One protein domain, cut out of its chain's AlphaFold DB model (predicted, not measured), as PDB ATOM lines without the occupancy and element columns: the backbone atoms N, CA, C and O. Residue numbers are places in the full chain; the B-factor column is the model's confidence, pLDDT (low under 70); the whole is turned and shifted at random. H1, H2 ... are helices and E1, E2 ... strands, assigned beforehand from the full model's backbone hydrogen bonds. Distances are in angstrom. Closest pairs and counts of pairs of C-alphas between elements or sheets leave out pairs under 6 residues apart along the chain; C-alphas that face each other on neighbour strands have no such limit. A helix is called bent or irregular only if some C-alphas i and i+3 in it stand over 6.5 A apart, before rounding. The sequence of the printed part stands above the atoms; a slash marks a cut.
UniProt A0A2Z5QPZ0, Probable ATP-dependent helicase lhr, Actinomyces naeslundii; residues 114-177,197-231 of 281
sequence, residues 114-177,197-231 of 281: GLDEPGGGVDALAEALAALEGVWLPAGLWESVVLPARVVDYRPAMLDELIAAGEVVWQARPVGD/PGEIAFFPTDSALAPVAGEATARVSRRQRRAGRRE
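What this domain is: This is residues 114 to 177 and 197 to 231 of the 281 residues of the protein "Probable ATP-dependent helicase lhr" of Actinomyces naeslundii (UniProt A0A2Z5QPZ0). A small two-stranded sheet, E1 and E2, sits in the middle with three helices grouped round it, H1 and H3 near the end where E1 begins and E2 ends, and H2 near the beginning of E2. From this small body the last helix, H4, sticks out with its residues 217 to 231 as a free arm, which makes the length of the whole. The printed part has 99 residues, with four named helices and two named strands in the order H1, H2, H3, E1, E2, H4; the sheet has the order E1 - E2 and is antiparallel, and the class is mixed, helices and strands. The whole is only just loose, close to compact, with a radius of gyration of the C-alphas of 15.3 A, and it spans 52 by 25 by 23 A.

Where its parts are: Strand E1 takes residues 168 to 173 and is 17.1 A long from first to last C-alpha, beginning at C-alpha 168 at (78.958, 52.436, 48.862). Strand E2, residues 199 to 204, is 17.3 A long. Helix H3, residues 156 to 165, comes before E1 in the chain and is 14.4 A long. Helix H1, residues 121 to 131, is 15.8 A long and begins at C-alpha 121 at (71.661, 61.737, 39.186). Helix H2, residues 139 to 146, is 10.3 A long; it is neither bent nor irregular, but only just: C-alphas 143 and 146 are 6.4 A apart. Helix H4, residues 216 to 231, is the longest, at 23.2 A, and ends at C-alpha 231 at (104.410, 60.690, 71.631).

How they stand to each other: E1 and E2 are antiparallel neighbours, with 157 degrees between their directions. The C-alphas of Trp 170 and Phe 202 face each other at 4.4 A. N 171 and O 201 are within hydrogen-bond range at 2.9 A, and so are N 203 and O 169 at 2.8 A. Residues 137 to 138, just before H2, make a short antiparallel pairing with residues 199 to 200 of E2. The closest C-alphas of H2 and E2 are those of Ala 139 and Ile 200, 5.4 A apart. The closest C-alphas of H1 and E2 are those of Ala 130 and Pro 204, 6.0 A apart. The closest C-alphas of H3 and E1 are those of Leu 162 and Val 168, 5.8 A apart. H1 and H3 touch and are about perpendicular, at 74 degrees, with Val 122 and Met 158 as their closest C-alphas at 5.7 A. H2 and H3 are close but not clearly touching: their closest C-alphas, those of Glu 143 and Pro 156, are 7.2 A apart, and they run opposite ways at a steep tilt of 65 degrees. H4 is apart from H1, H2 and H3, and only just apart from E1, with 8.3 A between their closest C-alphas. In H1 and H3 every O i to N i+4 pair is within hydrogen-bond range; in H2 it is 3 of 4 and in H4 10 of 12.

The domain as a whole: The C-alphas farthest apart are those of Glu 117 and Arg 229, at 52.4 A. Without residues 217 to 231, which stand free, the body has 84 residues and spans 36 by 27 by 21 A. Residues 178 to 196 are not printed, and C-alphas 177 and 197 are 13.9 A apart across this cut, which falls in the link from E1 to E2. The link from E2 to H4, 11 residues, is long, and that from H3 to E1 is tight. The mean pLDDT of the printed part is 79.6; residues 175 to 177, residue 197 and residues 212 to 231 are under 70, and the mean of H4 is 39.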
ATOM      1  N   GLY A 114      82.402  53.951  30.378       82.94
ATOM      2  CA  GLY A 114      81.244  54.762  30.762       82.94
ATOM      3  C   GLY A 114      81.405  56.253  30.455       82.94
ATOM      4  O   GLY A 114      80.896  57.077  31.204       82.94
ATOM      5  N   LEU A 115      82.178  56.606  29.421       86.94
ATOM      6  CA  LEU A 115      82.534  57.994  29.082       86.94
ATOM      7  C   LEU A 115      81.843  58.536  27.820       86.94
ATOM      8  O   LEU A 115      82.005  59.712  27.515       86.94
ATOM      9  N   ASP A 116      81.143  57.687  27.064       85.06
ATOM     10  CA  ASP A 116      80.496  58.074  25.798       85.06
ATOM     11  C   ASP A 116      79.158  58.792  26.051       85.06
ATOM     12  O   ASP A 116      78.918  59.873  25.526       85.06
ATOM     13  N   GLU A 117      78.333  58.235  26.942       82.56
ATOM     14  CA  GLU A 117      77.030  58.779  27.341       82.56
ATOM     15  C   GLU A 117      76.947  58.831  28.875       82.56
ATOM     16  O   GLU A 117      76.487  57.872  29.504       82.56
ATOM     17  N   PRO A 118      77.464  59.900  29.508       81.31
ATOM     18  CA  PRO A 118      77.408  60.046  30.955       81.31
ATOM     19  C   PRO A 118      75.952  60.160  31.430       81.31
ATOM     20  O   PRO A 118      75.170  60.961  30.915       81.31
ATOM     21  N   GLY A 119      75.592  59.354  32.428       84.50
ATOM     22  CA  GLY A 119      74.278  59.414  33.064       84.50
ATOM     23  C   GLY A 119      74.116  60.660  33.943       84.50
ATOM     24  O   GLY A 119      75.037  61.464  34.099       84.50
ATOM     25  N   GLY A 120      72.936  60.819  34.542       91.56
ATOM     26  CA  GLY A 120      72.662  61.884  35.506       91.56
ATOM     27  C   GLY A 120      72.042  61.346  36.791       91.56
ATOM     28  O   GLY A 120      71.391  60.300  36.786       91.56
ATOM     29  N   GLY A 121      72.229  62.072  37.886       94.25
ATOM     30  CA  GLY A 121      71.661  61.737  39.186       94.25
ATOM     31  C   GLY A 121      72.409  60.643  39.958       94.25
ATOM     32  O   GLY A 121      73.483  60.172  39.578       94.25
ATOM     33  N   VAL A 122      71.853  60.304  41.124       94.38
ATOM     34  CA  VAL A 122      72.497  59.443  42.134       94.38
ATOM     35  C   VAL A 122      72.632  58.000  41.639       94.38
ATOM     36  O   VAL A 122      73.676  57.384  41.848       94.38
ATOM     37  N   ASP A 123      71.647  57.499  40.892       93.44
ATOM     38  CA  ASP A 123      71.692  56.156  40.298       93.44
ATOM     39  C   ASP A 123      72.843  56.018  39.288       93.44
ATOM     40  O   ASP A 123      73.590  55.042  39.317       93.44
ATOM     41  N   ALA A 124      73.060  57.033  38.440       93.19
ATOM     42  CA  ALA A 124      74.182  57.043  37.500       93.19
ATOM     43  C   ALA A 124      75.539  57.086  38.221       93.19
ATOM     44  O   ALA A 124      76.512  56.485  37.761       93.19
ATOM     45  N   LEU A 125      75.611  57.765  39.371       95.31
ATOM     46  CA  LEU A 125      76.799  57.750  40.220       95.31
ATOM     47  C   LEU A 125      77.048  56.362  40.822       95.31
ATOM     48  O   LEU A 125      78.194  55.908  40.826       95.31
ATOM     49  N   ALA A 126      76.004  55.671  41.284       94.50
ATOM     50  CA  ALA A 126      76.116  54.302  41.780       94.50
ATOM     51  C   ALA A 126      76.612  53.346  40.679       94.50
ATOM     52  O   ALA A 126      77.557  52.586  40.904       94.50
ATOM     53  N   GLU A 127      76.064  53.445  39.463       92.50
ATOM     54  CA  GLU A 127      76.520  52.667  38.303       92.50
ATOM     55  C   GLU A 127      77.987  52.963  37.946       92.50
ATOM     56  O   GLU A 127      78.777  52.041  37.718       92.50
ATOM     57  N   ALA A 128      78.387  54.238  37.954       93.19
ATOM     58  CA  ALA A 128      79.763  54.648  37.681       93.19
ATOM     59  C   ALA A 128      80.754  54.114  38.730       93.19
ATOM     60  O   ALA A 128      81.857  53.690  38.377       93.19
ATOM     61  N   LEU A 129      80.373  54.109  40.010       94.00
ATOM     62  CA  LEU A 129      81.193  53.568  41.098       94.00
ATOM     63  C   LEU A 129      81.288  52.041  41.034       94.00
ATOM     64  O   LEU A 129      82.377  51.504  41.231       94.00
ATOM     65  N   ALA A 130      80.199  51.349  40.695       92.19
ATOM     66  CA  ALA A 130      80.203  49.902  40.489       92.19
ATOM     67  C   ALA A 130      81.111  49.493  39.318       92.19
ATOM     68  O   ALA A 130      81.882  48.542  39.426       92.19
ATOM     69  N   ALA A 131      81.094  50.248  38.216       90.75
ATOM     70  CA  ALA A 131      81.976  50.005  37.073       90.75
ATOM     71  C   ALA A 131      83.469  50.205  37.402       90.75
ATOM     72  O   ALA A 131      84.333  49.604  36.759       90.75
ATOM     73  N   LEU A 132      83.777  51.047  38.395       92.31
ATOM     74  CA  LEU A 132      85.134  51.354  38.858       92.31
ATOM     75  C   LEU A 132      85.498  50.641  40.163       92.31
ATOM     76  O   LEU A 132      86.460  51.027  40.838       92.31
ATOM     77  N   GLU A 133      84.756  49.599  40.522       92.81
ATOM     78  CA  GLU A 133      85.005  48.860  41.744       92.81
ATOM     79  C   GLU A 133      86.450  48.337  41.813       92.81
ATOM     80  O   GLU A 133      86.984  47.731  40.878       92.81
ATOM     81  N   GLY A 134      87.102  48.571  42.954       88.81
ATOM     82  CA  GLY A 134      88.463  48.097  43.203       88.81
ATOM     83  C   GLY A 134      89.559  48.848  42.439       88.81
ATOM     84  O   GLY A 134      90.737  48.496  42.574       88.81
ATOM     85  N   VAL A 135      89.215  49.896  41.686       92.50
ATOM     86  CA  VAL A 135      90.183  50.796  41.053       92.50
ATOM     87  C   VAL A 135      90.756  51.741  42.112       92.50
ATOM     88  O   VAL A 135      90.021  52.440  42.800       92.50
ATOM     89  N   TRP A 136      92.083  51.768  42.253       92.38
ATOM     90  CA  TRP A 136      92.783  52.638  43.205       92.38
ATOM     91  C   TRP A 136      93.275  53.898  42.502       92.38
ATOM     92  O   TRP A 136      94.092  53.808  41.586       92.38
ATOM     93  N   LEU A 137      92.791  55.064  42.933       91.19
ATOM     94  CA  LEU A 137      93.183  56.367  42.383       91.19
ATOM     95  C   LEU A 137      93.457  57.367  43.508       91.19
ATOM     96  O   LEU A 137      92.819  57.275  44.558       91.19
ATOM     97  N   PRO A 138      94.361  58.344  43.310       91.94
ATOM     98  CA  PRO A 138      94.524  59.463  44.235       91.94
ATOM     99  C   PRO A 138      93.173  60.089  44.592       91.94
ATOM    100  O   PRO A 138      92.387  60.381  43.690       91.94
ATOM    101  N   ALA A 139      92.920  60.327  45.885       87.12
ATOM    102  CA  ALA A 139      91.613  60.801  46.356       87.12
ATOM    103  C   ALA A 139      91.098  62.017  45.569       87.12
ATOM    104  O   ALA A 139      89.946  62.048  45.154       87.12
ATOM    105  N   GLY A 140      91.985  62.979  45.291       87.06
ATOM    106  CA  GLY A 140      91.628  64.201  44.573       87.06
ATOM    107  C   GLY A 140      91.146  63.977  43.138       87.06
ATOM    108  O   GLY A 140      90.409  64.815  42.631       87.06
ATOM    109  N   LEU A 141      91.510  62.873  42.474       93.25
ATOM    110  CA  LEU A 141      91.083  62.598  41.095       93.25
ATOM    111  C   LEU A 141      89.641  62.101  40.999       93.25
ATOM    112  O   LEU A 141      89.017  62.287  39.953       93.25
ATOM    113  N   TRP A 142      89.107  61.497  42.064       93.12
ATOM    114  CA  TRP A 142      87.745  60.968  42.064       93.12
ATOM    115  C   TRP A 142      86.724  62.069  41.782       93.12
ATOM    116  O   TRP A 142      86.033  62.024  40.767       93.12
ATOM    117  N   GLU A 143      86.698  63.101  42.619       93.44
ATOM    118  CA  GLU A 143      85.703  64.173  42.527       93.44
ATOM    119  C   GLU A 143      86.065  65.263  41.508       93.44
ATOM    120  O   GLU A 143      85.189  66.012  41.087       93.44
ATOM    121  N   SER A 144      87.334  65.362  41.084       92.25
ATOM    122  CA  SER A 144      87.763  66.385  40.113       92.25
ATOM    123  C   SER A 144      87.714  65.935  38.653       92.25
ATOM    124  O   SER A 144      87.519  66.774  37.776       92.25
ATOM    125  N   VAL A 145      87.903  64.640  38.369       92.94
ATOM    126  CA  VAL A 145      88.015  64.126  36.992       92.94
ATOM    127  C   VAL A 145      87.121  62.913  36.766       92.94
ATOM    128  O   VAL A 145      86.362  62.879  35.804       92.94
ATOM    129  N   VAL A 146      87.206  61.898  37.624       93.62
ATOM    130  CA  VAL A 146      86.651  60.565  37.336       93.62
ATOM    131  C   VAL A 146      85.126  60.546  37.373       93.62
ATOM    132  O   VAL A 146      84.521  59.997  36.449       93.62
ATOM    133  N   LEU A 147      84.531  61.115  38.426       94.06
ATOM    134  CA  LEU A 147      83.081  61.163  38.621       94.06
ATOM    135  C   LEU A 147      82.418  62.230  37.735       94.06
ATOM    136  O   LEU A 147      81.462  61.876  37.045       94.06
ATOM    137  N   PRO A 148      82.950  63.469  37.620       94.06
ATOM    138  CA  PRO A 148      82.384  64.462  36.701       94.06
ATOM    139  C   PRO A 148      82.413  64.037  35.227       94.06
ATOM    140  O   PRO A 148      81.557  64.447  34.454       94.06
ATOM    141  N   ALA A 149      83.378  63.205  34.815       93.12
ATOM    142  CA  ALA A 149      83.431  62.692  33.444       93.12
ATOM    143  C   ALA A 149      82.381  61.603  33.147       93.12
ATOM    144  O   ALA A 149      82.194  61.252  31.985       93.12
ATOM    145  N   ARG A 150      81.735  61.038  34.176       92.88
ATOM    146  CA  ARG A 150      80.769  59.927  34.065       92.88
ATOM    147  C   ARG A 150      79.346  60.315  34.450       92.88
ATOM    148  O   ARG A 150      78.412  59.638  34.036       92.88
ATOM    149  N   VAL A 151      79.192  61.383  35.230       94.94
ATOM    150  CA  VAL A 151      77.903  61.880  35.717       94.94
ATOM    151  C   VAL A 151      77.805  63.374  35.416       94.94
ATOM    152  O   VAL A 151      78.553  64.172  35.981       94.94
ATOM    153  N   VAL A 152      76.892  63.752  34.517       93.06
ATOM    154  CA  VAL A 152      76.800  65.114  33.944       93.06
ATOM    155  C   VAL A 152      76.540  66.183  35.005       93.06
ATOM    156  O   VAL A 152      77.079  67.286  34.939       93.06
ATOM    157  N   ASP A 153      75.712  65.863  35.989       93.44
ATOM    158  CA  ASP A 153      75.268  66.745  37.062       93.44
ATOM    159  C   ASP A 153      75.915  66.390  38.406       93.44
ATOM    160  O   ASP A 153      75.336  66.655  39.461       93.44
ATOM    161  N   TYR A 154      77.125  65.814  38.381       96.12
ATOM    162  CA  TYR A 154      77.826  65.388  39.588       96.12
ATOM    163  C   TYR A 154      77.931  66.510  40.632       96.12
ATOM    164  O   TYR A 154      78.451  67.604  40.386       96.12
ATOM    165  N   ARG A 155      77.482  66.203  41.850       95.56
ATOM    166  CA  ARG A 155      77.638  67.033  43.045       95.56
ATOM    167  C   ARG A 155      78.223  66.165  44.161       95.56
ATOM    168  O   ARG A 155      77.717  65.064  44.361       95.56
ATOM    169  N   PRO A 156      79.186  66.665  44.960       94.88
ATOM    170  CA  PRO A 156      79.748  65.906  46.086       94.88
ATOM    171  C   PRO A 156      78.688  65.350  47.050       94.88
ATOM    172  O   PRO A 156      78.790  64.214  47.498       94.88
ATOM    173  N   ALA A 157      77.591  66.095  47.251       96.00
ATOM    174  CA  ALA A 157      76.460  65.669  48.076       96.00
ATOM    175  C   ALA A 157      75.820  64.336  47.633       96.00
ATOM    176  O   ALA A 157      75.282  63.621  48.469       96.00
ATOM    177  N   MET A 158      75.891  63.984  46.344       96.38
ATOM    178  CA  MET A 158      75.380  62.708  45.825       96.38
ATOM    179  C   MET A 158      76.246  61.533  46.286       96.38
ATOM    180  O   MET A 158      75.737  60.456  46.580       96.38
ATOM    181  N   LEU A 159      77.563  61.737  46.365       95.25
ATOM    182  CA  LEU A 159      78.483  60.735  46.896       95.25
ATOM    183  C   LEU A 159      78.288  60.583  48.407       95.25
ATOM    184  O   LEU A 159      78.237  59.461  48.909       95.25
ATOM    185  N   ASP A 160      78.129  61.702  49.114       94.56
ATOM    186  CA  ASP A 160      77.820  61.700  50.544       94.56
ATOM    187  C   ASP A 160      76.509  60.954  50.835       94.56
ATOM    188  O   ASP A 160      76.442  60.196  51.802       94.56
ATOM    189  N   GLU A 161      75.487  61.123  49.989       95.75
ATOM    190  CA  GLU A 161      74.206  60.417  50.085       95.75
ATOM    191  C   GLU A 161      74.382  58.897  49.972       95.75
ATOM    192  O   GLU A 161      73.931  58.173  50.860       95.75
ATOM    193  N   LEU A 162      75.114  58.411  48.962       94.69
ATOM    194  CA  LEU A 162      75.392  56.977  48.786       94.69
ATOM    195  C   LEU A 162      76.190  56.382  49.954       94.69
ATOM    196  O   LEU A 162      75.919  55.264  50.406       94.69
ATOM    197  N   ILE A 163      77.168  57.127  50.475       93.50
ATOM    198  CA  ILE A 163      77.969  56.702  51.630       93.50
ATOM    199  C   ILE A 163      77.108  56.677  52.900       93.50
ATOM    200  O   ILE A 163      77.201  55.737  53.690       93.50
ATOM    201  N   ALA A 164      76.257  57.685  53.108       93.38
ATOM    202  CA  ALA A 164      75.373  57.776  54.270       93.38
ATOM    203  C   ALA A 164      74.263  56.716  54.249       93.38
ATOM    204  O   ALA A 164      73.921  56.175  55.302       93.38
ATOM    205  N   ALA A 165      73.737  56.391  53.064       92.94
ATOM    206  CA  ALA A 165      72.810  55.283  52.846       92.94
ATOM    207  C   ALA A 165      73.475  53.911  53.060       92.94
ATOM    208  O   ALA A 165      72.791  52.916  53.298       92.94
ATOM    209  N   GLY A 166      74.812  53.861  53.028       91.44
ATOM    210  CA  GLY A 166      75.578  52.626  53.139       91.44
ATOM    211  C   GLY A 166      75.524  51.781  51.869       91.44
ATOM    212  O   GLY A 166      75.750  50.576  51.941       91.44
ATOM    213  N   GLU A 167      75.226  52.386  50.721       91.06
ATOM    214  CA  GLU A 167      75.226  51.716  49.415       91.06
ATOM    215  C   GLU A 167      76.645  51.558  48.859       91.06
ATOM    216  O   GLU A 167      76.933  50.611  48.127       91.06
ATOM    217  N   VAL A 168      77.553  52.450  49.266       93.00
ATOM    218  CA  VAL A 168      78.958  52.436  48.862       93.00
ATOM    219  C   VAL A 168      79.863  52.487  50.086       93.00
ATOM    220  O   VAL A 168      79.695  53.312  50.987       93.00
ATOM    221  N   VAL A 169      80.897  51.648  50.082       92.81
ATOM    222  CA  VAL A 169      82.012  51.706  51.030       92.81
ATOM    223  C   VAL A 169      83.301  52.090  50.314       92.81
ATOM    224  O   VAL A 169      83.487  51.825  49.127       92.81
ATOM    225  N   TRP A 170      84.230  52.705  51.041       91.69
ATOM    226  CA  TRP A 170      85.520  53.112  50.494       91.69
ATOM    227  C   TRP A 170      86.679  52.641  51.364       91.69
ATOM    228  O   TRP A 170      86.551  52.418  52.570       91.69
ATOM    229  N   GLN A 171      87.840  52.492  50.735       90.94
ATOM    230  CA  GLN A 171      89.097  52.191  51.409       90.94
ATOM    231  C   GLN A 171      90.165  53.176  50.975       90.94
ATOM    232  O   GLN A 171      90.257  53.496  49.796       90.94
ATOM    233  N   ALA A 172      91.025  53.581  51.910       88.81
ATOM    234  CA  ALA A 172      92.229  54.343  51.607       88.81
ATOM    235  C   ALA A 172      93.492  53.524  51.880       88.81
ATOM    236  O   ALA A 172      93.587  52.799  52.876       88.81
ATOM    237  N   ARG A 173      94.500  53.701  51.027       84.31
ATOM    238  CA  ARG A 173      95.872  53.236  51.253       84.31
ATOM    239  C   ARG A 173      96.852  54.404  51.118       84.31
ATOM    240  O   ARG A 173      96.624  55.301  50.305       84.31
ATOM    241  N   PRO A 174      97.943  54.429  51.903       78.12
ATOM    242  CA  PRO A 174      98.957  55.462  51.752       78.12
ATOM    243  C   PRO A 174      99.619  55.354  50.374       78.12
ATOM    244  O   PRO A 174      99.918  54.250  49.911       78.12
ATOM    245  N   VAL A 175      99.896  56.503  49.749       65.88
ATOM    246  CA  VAL A 175     100.756  56.577  48.562       65.88
ATOM    247  C   VAL A 175     102.172  56.200  49.006       65.88
ATOM    248  O   VAL A 175     102.909  57.018  49.548       65.88
ATOM    249  N   GLY A 176     102.526  54.924  48.878       56.25
ATOM    250  CA  GLY A 176     103.805  54.413  49.381       56.25
ATOM    251  C   GLY A 176     104.180  53.009  48.918       56.25
ATOM    252  O   GLY A 176     105.367  52.737  48.798       56.25
ATOM    253  N   ASP A 177     103.207  52.161  48.568       50.53
ATOM    254  CA  ASP A 177     103.478  50.756  48.206       50.53
ATOM    255  C   ASP A 177     103.136  50.399  46.741       50.53
ATOM    256  O   ASP A 177     103.417  49.290  46.294       50.53
ATOM    257  N   PRO A 197      96.944  63.017  49.861       58.22
ATOM    258  CA  PRO A 197      95.760  62.180  49.868       58.22
ATOM    259  C   PRO A 197      96.117  60.798  49.326       58.22
ATOM    260  O   PRO A 197      96.668  60.670  48.232       58.22
ATOM    261  N   GLY A 198      95.852  59.776  50.141       79.44
ATOM    262  CA  GLY A 198      96.049  58.379  49.780       79.44
ATOM    263  C   GLY A 198      95.334  58.011  48.480       79.44
ATOM    264  O   GLY A 198      94.474  58.743  47.982       79.44
ATOM    265  N   GLU A 199      95.653  56.837  47.947       89.38
ATOM    266  CA  GLU A 199      94.790  56.243  46.932       89.38
ATOM    267  C   GLU A 199      93.520  55.730  47.611       89.38
ATOM    268  O   GLU A 199      93.593  55.070  48.654       89.38
ATOM    269  N   ILE A 200      92.372  56.031  47.016       92.06
ATOM    270  CA  ILE A 200      91.054  55.575  47.444       92.06
ATOM    271  C   ILE A 200      90.484  54.648  46.373       92.06
ATOM    272  O   ILE A 200      90.679  54.883  45.178       92.06
ATOM    273  N   ALA A 201      89.788  53.609  46.820       93.69
ATOM    274  CA  ALA A 201      88.932  52.770  45.992       93.69
ATOM    275  C   ALA A 201      87.538  52.681  46.620       93.69
ATOM    276  O   ALA A 201      87.421  52.580  47.848       93.69
ATOM    277  N   PHE A 202      86.511  52.695  45.775       94.06
ATOM    278  CA  PHE A 202      85.109  52.522  46.151       94.06
ATOM    279  C   PHE A 202      84.625  51.112  45.796       94.06
ATOM    280  O   PHE A 202      85.149  50.481  44.875       94.06
ATOM    281  N   PHE A 203      83.646  50.627  46.555       93.81
ATOM    282  CA  PHE A 203      83.049  49.304  46.415       93.81
ATOM    283  C   PHE A 203      81.548  49.407  46.727       93.81
ATOM    284  O   PHE A 203      81.205  49.945  47.786       93.81
ATOM    285  N   PRO A 204      80.655  48.901  45.861       94.00
ATOM    286  CA  PRO A 204      79.265  48.658  46.233       94.00
ATOM    287  C   PRO A 204      79.195  47.723  47.444       94.00
ATOM    288  O   PRO A 204      79.964  46.764  47.544       94.00
ATOM    289  N   THR A 205      78.295  47.995  48.386       88.81
ATOM    290  CA  THR A 205      78.215  47.239  49.649       88.81
ATOM    291  C   THR A 205      77.852  45.764  49.451       88.81
ATOM    292  O   THR A 205      78.235  44.920  50.260       88.81
ATOM    293  N   ASP A 206      77.134  45.436  48.379       87.19
ATOM    294  CA  ASP A 206      76.744  44.074  48.009       87.19
ATOM    295  C   ASP A 206      77.819  43.319  47.210       87.19
ATOM    296  O   ASP A 206      77.651  42.132  46.914       87.19
ATOM    297  N   SER A 207      78.942  43.964  46.888       87.06
ATOM    298  CA  SER A 207      79.981  43.320  46.101       87.06
ATOM    299  C   SER A 207      80.812  42.320  46.899       87.06
ATOM    300  O   SER A 207      81.219  42.543  48.040       87.06
ATOM    301  N   ALA A 208      81.173  41.223  46.235       83.38
ATOM    302  CA  ALA A 208      82.103  40.229  46.758       83.38
ATOM    303  C   ALA A 208      83.532  40.773  46.960       83.38
ATOM    304  O   ALA A 208      84.324  40.149  47.668       83.38
ATOM    305  N   LEU A 209      83.880  41.902  46.331       80.31
ATOM    306  CA  LEU A 209      85.180  42.563  46.497       80.31
ATOM    307  C   LEU A 209      85.171  43.609  47.618       80.31
ATOM    308  O   LEU A 209      86.240  44.106  47.992       80.31
ATOM    309  N   ALA A 210      83.996  43.925  48.169       80.50
ATOM    310  CA  ALA A 210      83.871  44.881  49.248       80.50
ATOM    311  C   ALA A 210      84.651  44.399  50.487       80.50
ATOM    312  O   ALA A 210      84.616  43.218  50.856       80.50
ATOM    313  N   PRO A 211      85.382  45.297  51.167       74.88
ATOM    314  CA  PRO A 211      86.101  44.939  52.377       74.88
ATOM    315  C   PRO A 211      85.128  44.490  53.466       74.88
ATOM    316  O   PRO A 211      84.238  45.230  53.882       74.88
ATOM    317  N   VAL A 212      85.364  43.305  54.024       69.19
ATOM    318  CA  VAL A 212      84.661  42.884  55.236       69.19
ATOM    319  C   VAL A 212      85.096  43.811  56.377       69.19
ATOM    320  O   VAL A 212      86.286  43.903  56.696       69.19
ATOM    321  N   ALA A 213      84.138  44.489  57.014       55.62
ATOM    322  CA  ALA A 213      84.340  45.536  58.029       55.62
ATOM    323  C   ALA A 213      85.167  45.125  59.280       55.62
ATOM    324  O   ALA A 213      85.394  45.939  60.175       55.62
ATOM    325  N   GLY A 214      85.657  43.882  59.351       46.53
ATOM    326  CA  GLY A 214      86.481  43.355  60.441       46.53
ATOM    327  C   GLY A 214      87.991  43.618  60.339       46.53
ATOM    328  O   GLY A 214      88.672  43.559  61.360       46.53
ATOM    329  N   GLU A 215      88.551  43.926  59.161       43.81
ATOM    330  CA  GLU A 215      90.019  43.991  58.995       43.81
ATOM    331  C   GLU A 215      90.632  45.404  58.963       43.81
ATOM    332  O   GLU A 215      91.790  45.590  59.361       43.81
ATOM    333  N   ALA A 216      89.891  46.423  58.516       43.31
ATOM    334  CA  ALA A 216      90.440  47.772  58.329       43.31
ATOM    335  C   ALA A 216      90.664  48.522  59.661       43.31
ATOM    336  O   ALA A 216      91.696  49.173  59.860       43.31
ATOM    337  N   THR A 217      89.761  48.356  60.631       37.84
ATOM    338  CA  THR A 217      89.834  48.982  61.966       37.84
ATOM    339  C   THR A 217      91.006  48.459  62.810       37.84
ATOM    340  O   THR A 217      91.614  49.206  63.587       37.84
ATOM    341  N   ALA A 218      91.412  47.201  62.615       32.28
ATOM    342  CA  ALA A 218      92.535  46.596  63.333       32.28
ATOM    343  C   ALA A 218      93.902  47.165  62.900       32.28
ATOM    344  O   ALA A 218      94.802  47.319  63.728       32.28
ATOM    345  N   ARG A 219      94.082  47.519  61.619       39.53
ATOM    346  CA  ARG A 219      95.367  48.042  61.108       39.53
ATOM    347  C   ARG A 219      95.586  49.512  61.485       39.53
ATOM    348  O   ARG A 219      96.696  49.867  61.894       39.53
ATOM    349  N   VAL A 220      94.535  50.336  61.438       42.44
ATOM    350  CA  VAL A 220      94.581  51.754  61.853       42.44
ATOM    351  C   VAL A 220      94.856  51.873  63.356       42.44
ATOM    352  O   VAL A 220      95.790  52.571  63.755       42.44
ATOM    353  N   SER A 221      94.158  51.097  64.192       34.16
ATOM    354  CA  SER A 221      94.382  51.087  65.648       34.16
ATOM    355  C   SER A 221      95.766  50.551  66.046       34.16
ATOM    356  O   SER A 221      96.386  51.056  66.984       34.16
ATOM    357  N   ARG A 222      96.321  49.568  65.319       36.53
ATOM    358  CA  ARG A 222      97.665  49.017  65.586       36.53
ATOM    359  C   ARG A 222      98.792  49.970  65.170       36.53
ATOM    360  O   ARG A 222      99.819  50.008  65.852       36.53
ATOM    361  N   ARG A 223      98.603  50.770  64.110       41.12
ATOM    362  CA  ARG A 223      99.523  51.864  63.730       41.12
ATOM    363  C   ARG A 223      99.434  53.045  64.698       41.12
ATOM    364  O   ARG A 223     100.475  53.496  65.169       41.12
ATOM    365  N   GLN A 224      98.233  53.464  65.095       44.44
ATOM    366  CA  GLN A 224      98.037  54.513  66.106       44.44
ATOM    367  C   GLN A 224      98.629  54.124  67.472       44.44
ATOM    368  O   GLN A 224      99.294  54.937  68.106       44.44
ATOM    369  N   ARG A 225      98.524  52.852  67.889       36.19
ATOM    370  CA  ARG A 225      99.200  52.333  69.100       36.19
ATOM    371  C   ARG A 225     100.732  52.352  69.019       36.19
ATOM    372  O   ARG A 225     101.385  52.370  70.060       36.19
ATOM    373  N   ARG A 226     101.321  52.320  67.816       38.78
ATOM    374  CA  ARG A 226     102.777  52.458  67.614       38.78
ATOM    375  C   ARG A 226     103.219  53.925  67.551       38.78
ATOM    376  O   ARG A 226     104.300  54.220  68.049       38.78
ATOM    377  N   ALA A 227     102.387  54.820  67.015       42.72
ATOM    378  CA  ALA A 227     102.631  56.265  67.003       42.72
ATOM    379  C   ALA A 227     102.476  56.889  68.404       42.72
ATOM    380  O   ALA A 227     103.397  57.538  68.893       42.72
ATOM    381  N   GLY A 228     101.401  56.558  69.130       38.75
ATOM    382  CA  GLY A 228     101.161  57.053  70.494       38.75
ATOM    383  C   GLY A 228     102.198  56.597  71.530       38.75
ATOM    384  O   GLY A 228     102.367  57.246  72.556       38.75
ATOM    385  N   ARG A 229     102.956  55.523  71.253       41.47
ATOM    386  CA  ARG A 229     104.069  55.067  72.109       41.47
ATOM    387  C   ARG A 229     105.355  55.892  71.914       41.47
ATOM    388  O   ARG A 229     106.256  55.796  72.739       41.47
ATOM    389  N   ARG A 230     105.459  56.683  70.837       38.34
ATOM    390  CA  ARG A 230     106.553  57.652  70.623       38.34
ATOM    391  C   ARG A 230     106.197  59.050  71.138       38.34
ATOM    392  O   ARG A 230     107.090  59.768  71.569       38.34
ATOM    393  N   GLU A 231     104.911  59.392  71.157       37.25
ATOM    394  CA  GLU A 231     104.410  60.690  71.631       37.25
ATOM    395  C   GLU A 231     104.290  60.768  73.164       37.25
ATOM    396  O   GLU A 231     104.484  61.828  73.752       37.25
TER     397      GLU A 231